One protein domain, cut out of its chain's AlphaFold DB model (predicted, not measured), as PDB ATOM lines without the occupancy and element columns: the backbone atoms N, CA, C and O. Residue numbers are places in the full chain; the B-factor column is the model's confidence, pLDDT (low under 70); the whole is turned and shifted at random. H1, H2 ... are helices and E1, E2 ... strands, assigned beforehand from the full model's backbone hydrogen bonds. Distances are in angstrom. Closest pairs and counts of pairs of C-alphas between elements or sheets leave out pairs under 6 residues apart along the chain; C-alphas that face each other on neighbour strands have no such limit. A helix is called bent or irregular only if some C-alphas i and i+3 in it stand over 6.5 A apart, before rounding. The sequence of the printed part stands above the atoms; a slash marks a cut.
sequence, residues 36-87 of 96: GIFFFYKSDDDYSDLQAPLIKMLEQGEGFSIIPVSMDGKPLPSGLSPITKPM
ATOM      1  N   GLY A  36       9.255  13.054  26.911       88.50
ATOM      2  CA  GLY A  36       7.859  13.386  26.652       88.50
ATOM      3  C   GLY A  36       6.909  12.458  27.408       88.50
ATOM      4  O   GLY A  36       7.287  11.353  27.799       88.50
ATOM      5  N   ILE A  37       5.666  12.902  27.592       91.06
ATOM      6  CA  ILE A  37       4.601  12.125  28.234       91.06
ATOM      7  C   ILE A  37       3.542  11.780  27.186       91.06
ATOM      8  O   ILE A  37       2.966  12.672  26.566       91.06
ATOM      9  N   PHE A  38       3.240  10.492  27.024       92.62
ATOM     10  CA  PHE A  38       2.018  10.058  26.345       92.62
ATOM     11  C   PHE A  38       0.876  10.016  27.358       92.62
ATOM     12  O   PHE A  38       0.963   9.298  28.354       92.62
ATOM     13  N   PHE A  39      -0.188  10.775  27.107       91.94
ATOM     14  CA  PHE A  39      -1.382  10.785  27.948       91.94
ATOM     15  C   PHE A  39      -2.539  10.126  27.201       91.94
ATOM     16  O   PHE A  39      -3.134  10.732  26.309       91.94
ATOM     17  N   PHE A  40      -2.825   8.870  27.538       91.94
ATOM     18  CA  PHE A  40      -3.943   8.122  26.971       91.94
ATOM     19  C   PHE A  40      -5.230   8.470  27.712       91.94
ATOM     20  O   PHE A  40      -5.247   8.449  28.941       91.94
ATOM     21  N   TYR A  41      -6.294   8.770  26.973       90.69
ATOM     22  CA  TYR A  41      -7.572   9.164  27.558       90.69
ATOM     23  C   TYR A  41      -8.761   8.661  26.743       90.69
ATOM     24  O   TYR A  41      -8.635   8.338  25.558       90.69
ATOM     25  N   LYS A  42      -9.934   8.651  27.373       90.50
ATOM     26  CA  LYS A  42     -11.227   8.394  26.732       90.50
ATOM     27  C   LYS A  42     -12.167   9.568  27.034       90.50
ATOM     28  O   LYS A  42     -12.088  10.141  28.114       90.50
ATOM     29  N   SER A  43     -13.000   9.977  26.080       85.50
ATOM     30  CA  SER A  43     -13.814  11.200  26.208       85.50
ATOM     31  C   SER A  43     -15.008  11.077  27.162       85.50
ATOM     32  O   SER A  43     -15.522  12.097  27.614       85.50
ATOM     33  N   ASP A  44     -15.444   9.854  27.463       87.44
ATOM     34  CA  ASP A  44     -16.570   9.508  28.343       87.44
ATOM     35  C   ASP A  44     -16.117   8.930  29.702       87.44
ATOM     36  O   ASP A  44     -16.901   8.270  30.381       87.44
ATOM     37  N   ASP A  45     -14.861   9.168  30.096       87.38
ATOM     38  CA  ASP A  45     -14.285   8.730  31.371       87.38
ATOM     39  C   ASP A  45     -13.989   9.926  32.291       87.38
ATOM     40  O   ASP A  45     -13.155  10.783  31.987       87.38
ATOM     41  N   ASP A  46     -14.642   9.957  33.455       87.56
ATOM     42  CA  ASP A  46     -14.528  11.065  34.411       87.56
ATOM     43  C   ASP A  46     -13.092  11.241  34.933       87.56
ATOM     44  O   ASP A  46     -12.647  12.361  35.185       87.56
ATOM     45  N   TYR A  47     -12.325  10.155  35.073       90.75
ATOM     46  CA  TYR A  47     -10.942  10.235  35.550       90.75
ATOM     47  C   TYR A  47     -10.012  10.901  34.538       90.75
ATOM     48  O   TYR A  47      -9.108  11.642  34.933       90.75
ATOM     49  N   SER A  48     -10.243  10.660  33.251       87.50
ATOM     50  CA  SER A  48      -9.521  11.300  32.157       87.50
ATOM     51  C   SER A  48      -9.716  12.816  32.178       87.50
ATOM     52  O   SER A  48      -8.747  13.565  32.032       87.50
ATOM     53  N   ASP A  49     -10.943  13.280  32.434       88.31
ATOM     54  CA  ASP A  49     -11.236  14.712  32.524       88.31
ATOM     55  C   ASP A  49     -10.695  15.335  33.821       88.31
ATOM     56  O   ASP A  49     -10.068  16.395  33.788       88.31
ATOM     57  N   LEU A  50     -10.814  14.631  34.953       90.62
ATOM     58  CA  LEU A  50     -10.261  15.068  36.240       90.62
ATOM     59  C   LEU A  50      -8.735  15.236  36.214       90.62
ATOM     60  O   LEU A  50      -8.196  16.089  36.920       90.62
ATOM     61  N   GLN A  51      -8.025  14.436  35.417       89.88
ATOM     62  CA  GLN A  51      -6.568  14.516  35.290       89.88
ATOM     63  C   GLN A  51      -6.108  15.581  34.289       89.88
ATOM     64  O   GLN A  51      -4.969  16.049  34.381       89.88
ATOM     65  N   ALA A  52      -6.971  16.024  33.373       87.88
ATOM     66  CA  ALA A  52      -6.608  16.976  32.326       87.88
ATOM     67  C   ALA A  52      -5.967  18.285  32.841       87.88
ATOM     68  O   ALA A  52      -4.993  18.740  32.229       87.88
ATOM     69  N   PRO A  53      -6.408  18.893  33.966       89.81
ATOM     70  CA  PRO A  53      -5.747  20.074  34.524       89.81
ATOM     71  C   PRO A  53      -4.305  19.811  34.974       89.81
ATOM     72  O   PRO A  53      -3.435  20.656  34.765       89.81
ATOM     73  N   LEU A  54      -4.028  18.638  35.555       90.06
ATOM     74  CA  LEU A  54      -2.678  18.259  35.978       90.06
ATOM     75  C   LEU A  54      -1.754  18.112  34.769       90.06
ATOM     76  O   LEU A  54      -0.629  18.608  34.782       90.06
ATOM     77  N   ILE A  55      -2.246  17.473  33.711       91.31
ATOM     78  CA  ILE A  55      -1.505  17.310  32.461       91.31
ATOM     79  C   ILE A  55      -1.167  18.677  31.851       91.31
ATOM     80  O   ILE A  55      -0.006  18.936  31.538       91.31
ATOM     81  N   LYS A  56      -2.134  19.602  31.788       88.00
ATOM     82  CA  LYS A  56      -1.885  20.980  31.327       88.00
ATOM     83  C   LYS A  56      -0.867  21.722  32.193       88.00
ATOM     84  O   LYS A  56      -0.038  22.454  31.661       88.00
ATOM     85  N   MET A  57      -0.889  21.523  33.512       89.88
ATOM     86  CA  MET A  57       0.098  22.116  34.420       89.88
ATOM     87  C   MET A  57       1.514  21.587  34.153       89.88
ATOM     88  O   MET A  57       2.464  22.364  34.183       89.88
ATOM     89  N   LEU A  58       1.674  20.292  33.868       89.69
ATOM     90  CA  LEU A  58       2.980  19.716  33.529       89.69
ATOM     91  C   LEU A  58       3.509  20.248  32.191       89.69
ATOM     92  O   LEU A  58       4.698  20.547  32.080       89.69
ATOM     93  N   GLU A  59       2.632  20.417  31.202       89.06
ATOM     94  CA  GLU A  59       2.988  21.003  29.907       89.06
ATOM     95  C   GLU A  59       3.382  22.484  30.043       89.06
ATOM     96  O   GLU A  59       4.478  22.882  29.657       89.06
ATOM     97  N   GLN A  60       2.510  23.304  30.637       87.81
ATOM     98  CA  GLN A  60       2.668  24.763  30.667       87.81
ATOM     99  C   GLN A  60       3.592  25.259  31.786       87.81
ATOM    100  O   GLN A  60       4.279  26.265  31.619       87.81
ATOM    101  N   GLY A  61       3.582  24.592  32.942       84.50
ATOM    102  CA  GLY A  61       4.304  25.016  34.142       84.50
ATOM    103  C   GLY A  61       5.708  24.428  34.257       84.50
ATOM    104  O   GLY A  61       6.642  25.134  34.637       84.50
ATOM    105  N   GLU A  62       5.867  23.149  33.909       85.69
ATOM    106  CA  GLU A  62       7.139  22.426  34.063       85.69
ATOM    107  C   GLU A  62       7.866  22.180  32.729       85.69
ATOM    108  O   GLU A  62       9.050  21.848  32.738       85.69
ATOM    109  N   GLY A  63       7.196  22.407  31.592       86.00
ATOM    110  CA  GLY A  63       7.798  22.369  30.255       86.00
ATOM    111  C   GLY A  63       7.837  20.986  29.605       86.00
ATOM    112  O   GLY A  63       8.620  20.776  28.679       86.00
ATOM    113  N   PHE A  64       7.032  20.030  30.076       90.38
ATOM    114  CA  PHE A  64       6.963  18.706  29.455       90.38
ATOM    115  C   PHE A  64       6.355  18.781  28.053       90.38
ATOM    116  O   PHE A  64       5.326  19.418  27.843       90.38
ATOM    117  N   SER A  65       6.933  18.047  27.100       90.00
ATOM    118  CA  SER A  65       6.251  17.768  25.835       90.00
ATOM    119  C   SER A  65       5.217  16.669  26.060       90.00
ATOM    120  O   SER A  65       5.575  15.536  26.389       90.00
ATOM    121  N   ILE A  66       3.933  16.996  25.912       89.69
ATOM    122  CA  ILE A  66       2.844  16.046  26.146       89.69
ATOM    123  C   ILE A  66       2.132  15.726  24.837       89.69
ATOM    124  O   ILE A  66       1.776  16.604  24.054       89.69
ATOM    125  N   ILE A  67       1.911  14.433  24.609       89.62
ATOM    126  CA  ILE A  67       1.164  13.905  23.477       89.62
ATOM    127  C   ILE A  67      -0.140  13.291  24.003       89.62
ATOM    128  O   ILE A  67      -0.117  12.181  24.545       89.62
ATOM    129  N   PRO A  68      -1.283  13.984  23.856       88.50
ATOM    130  CA  PRO A  68      -2.581  13.421  24.197       88.50
ATOM    131  C   PRO A  68      -3.015  12.411  23.123       88.50
ATOM    132  O   PRO A  68      -3.149  12.751  21.944       88.50
ATOM    133  N   VAL A  69      -3.253  11.165  23.538       88.69
ATOM    134  CA  VAL A  69      -3.687  10.054  22.684       88.69
ATOM    135  C   VAL A  69      -5.109   9.660  23.065       88.69
ATOM    136  O   VAL A  69      -5.347   9.059  24.109       88.69
ATOM    137  N   SER A  70      -6.067   9.996  22.204       89.38
ATOM    138  CA  SER A  70      -7.461   9.598  22.401       89.38
ATOM    139  C   SER A  70      -7.661   8.127  22.040       89.38
ATOM    140  O   SER A  70      -7.264   7.689  20.961       89.38
ATOM    141  N   MET A  71      -8.312   7.375  22.926       89.12
ATOM    142  CA  MET A  71      -8.677   5.972  22.710       89.12
ATOM    143  C   MET A  71      -9.986   5.802  21.931       89.12
ATOM    144  O   MET A  71     -10.281   4.709  21.453       89.12
ATOM    145  N   ASP A  72     -10.788   6.860  21.818       88.94
ATOM    146  CA  ASP A  72     -12.092   6.859  21.148       88.94
ATOM    147  C   ASP A  72     -12.194   7.889  20.008       88.94
ATOM    148  O   ASP A  72     -13.254   8.051  19.404       88.94
ATOM    149  N   GLY A  73     -11.087   8.569  19.696       84.44
ATOM    150  CA  GLY A  73     -10.976   9.564  18.631       84.44
ATOM    151  C   GLY A  73     -11.637  10.909  18.941       84.44
ATOM    152  O   GLY A  73     -11.676  11.774  18.066       84.44
ATOM    153  N   LYS A  74     -12.160  11.104  20.155       84.31
ATOM    154  CA  LYS A  74     -12.868  12.322  20.564       84.31
ATOM    155  C   LYS A  74     -11.996  13.189  21.479       84.31
ATOM    156  O   LYS A  74     -11.129  12.651  22.167       84.31
ATOM    157  N   PRO A  75     -12.201  14.518  21.493       83.31
ATOM    158  CA  PRO A  75     -11.553  15.406  22.454       83.31
ATOM    159  C   PRO A  75     -12.144  15.230  23.859       83.31
ATOM    160  O   PRO A  75     -13.293  14.812  24.010       83.31
ATOM    161  N   LEU A  76     -11.377  15.606  24.884       81.69
ATOM    162  CA  LEU A  76     -11.905  15.738  26.243       81.69
ATOM    163  C   LEU A  76     -12.763  17.003  26.388       81.69
ATOM    164  O   LEU A  76     -12.416  18.036  25.800       81.69
ATOM    165  N   PRO A  77     -13.814  16.974  27.230       76.88
ATOM    166  CA  PRO A  77     -14.609  18.158  27.569       76.88
ATOM    167  C   PRO A  77     -13.761  19.322  28.099       76.88
ATOM    168  O   PRO A  77     -13.969  20.473  27.720       76.88
ATOM    169  N   SER A  78     -12.738  19.021  28.903       75.38
ATOM    170  CA  SER A  78     -11.738  19.975  29.409       75.38
ATOM    171  C   SER A  78     -10.839  20.614  28.332       75.38
ATOM    172  O   SER A  78      -9.981  21.448  28.648       75.38
ATOM    173  N   GLY A  79     -11.011  20.268  27.053       70.00
ATOM    174  CA  GLY A  79     -10.366  20.926  25.916       70.00
ATOM    175  C   GLY A  79      -9.001  20.356  25.527       70.00
ATOM    176  O   GLY A  79      -8.305  20.971  24.720       70.00
ATOM    177  N   LEU A  80      -8.594  19.205  26.076       72.75
ATOM    178  CA  LEU A  80      -7.493  18.427  25.495       72.75
ATOM    179  C   LEU A  80      -7.987  17.783  24.198       72.75
ATOM    180  O   LEU A  80      -8.912  16.974  24.203       72.75
ATOM    181  N   SER A  81      -7.375  18.164  23.083       60.88
ATOM    182  CA  SER A  81      -7.689  17.611  21.765       60.88
ATOM    183  C   SER A  81      -6.588  16.644  21.325       60.88
ATOM    184  O   SER A  81      -5.426  16.872  21.668       60.88
ATOM    185  N   PRO A  82      -6.907  15.574  20.574       60.16
ATOM    186  CA  PRO A  82      -5.886  14.692  20.021       60.16
ATOM    187  C   PRO A  82      -4.937  15.500  19.132       60.16
ATOM    188  O   PRO A  82      -5.389  16.327  18.334       60.16
ATOM    189  N   ILE A  83      -3.629  15.258  19.224       60.47
ATOM    190  CA  ILE A  83      -2.714  15.835  18.238       60.47
ATOM    191  C   ILE A  83      -2.978  15.219  16.860       60.47
ATOM    192  O   ILE A  83      -2.827  14.020  16.646       60.47
ATOM    193  N   THR A  84      -3.278  16.061  15.878       46.00
ATOM    194  CA  THR A  84      -3.211  15.719  14.452       46.00
ATOM    195  C   THR A  84      -1.767  15.824  13.959       46.00
ATOM    196  O   THR A  84      -1.441  16.569  13.041       46.00
ATOM    197  N   LYS A  85      -0.852  15.079  14.581       44.03
ATOM    198  CA  LYS A  85       0.439  14.766  13.960       44.03
ATOM    199  C   LYS A  85       0.558  13.249  13.914       44.03
ATOM    200  O   LYS A  85       0.557  12.637  14.980       44.03
ATOM    201  N   PRO A  86       0.620  12.631  12.719       40.31
ATOM    202  CA  PRO A  86       0.768  11.191  12.622       40.31
ATOM    203  C   PRO A  86       2.085  10.818  13.295       40.31
ATOM    204  O   PRO A  86       3.165  11.195  12.837       40.31
ATOM    205  N   MET A  87       1.994  10.098  14.409       41.44
ATOM    206  CA  MET A  87       3.149   9.426  14.972       41.44
ATOM    207  C   MET A  87       3.619   8.448  13.897       41.44
ATOM    208  O   MET A  87       2.859   7.570  13.488       41.44
TER     209      MET A  87
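This is residues 36 to 87 of the 96 residues of a protein of Klebsiella pneumoniae (UniProt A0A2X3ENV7). Two short parallel strands, E1 and E2, lie side by side as a small ribbon, and one helix, H1, runs back along one face of it to join the end of E1 to the start of E2. After E2 a long tail with no named element, residues 71 to 87, loops back toward the helix side, passes beside E2 and ends on the side of the strands away from H1. The 52 printed residues hold one named helix and two named strands in the order E1, H1, E2, with a parallel sheet of order E1, E2, and the class is mixed, helices and strands. The whole is compact, with a radius of gyration of the C-alphas of 10.4 A, and its outline is flat, spanning 28 by 26 by 14 A.

E1 is residues 36 to 41, 16.0 A from first to last C-alpha, beginning at C-alpha 36 at (7.859, 13.386, 26.652). H1 is residues 46 to 62, 24.5 A long, from C-alpha 46 at (-14.528, 11.065, 34.411) to C-alpha 62. It is irregular, but only just: C-alphas 50 and 53 are 7.0 A apart. E2 is residues 65 to 70, 16.3 A long, ending at C-alpha 70 at (-7.461, 9.598, 22.401).

E1 and E2 are parallel neighbours, with 22 degrees between their directions. The C-alphas of Gly 36 and Ser 65, which face each other, are 4.7 A apart. N 39 and O 67, 2.9 A apart, and N 69 and O 39, 2.8 A apart, are within hydrogen-bond range. E1, H1 and E2 form a strand-helix-strand unit, two parallel neighbour strands with a helix between them in the chain, and its crossover is right-handed. Residues 47 to 60 of H1 make the pairs of C-alphas within 10 A of the sheet, 14 with E1 and 11 with E2. The closest C-alphas of E1 and H1 are those of Tyr 41 and Ser 48, 5.4 A apart. The closest of H1 and E2 are those of Glu 59 and Ser 65, 6.1 A apart. In H1, 11 of 13 O i to N i+4 pairs are within hydrogen-bond range.

The two C-alphas farthest apart are those of Glu 62 and Asp 72, 27.9 A. The printed part has no cut, and the links E1 to H1 and H1 to E2 are both tight. The C-alphas of residues 71 to 87 lie 5 to 16 A from the mean of the C-alphas. The mean pLDDT of the printed part is 82.3, and residues 81 to 87 are under 70.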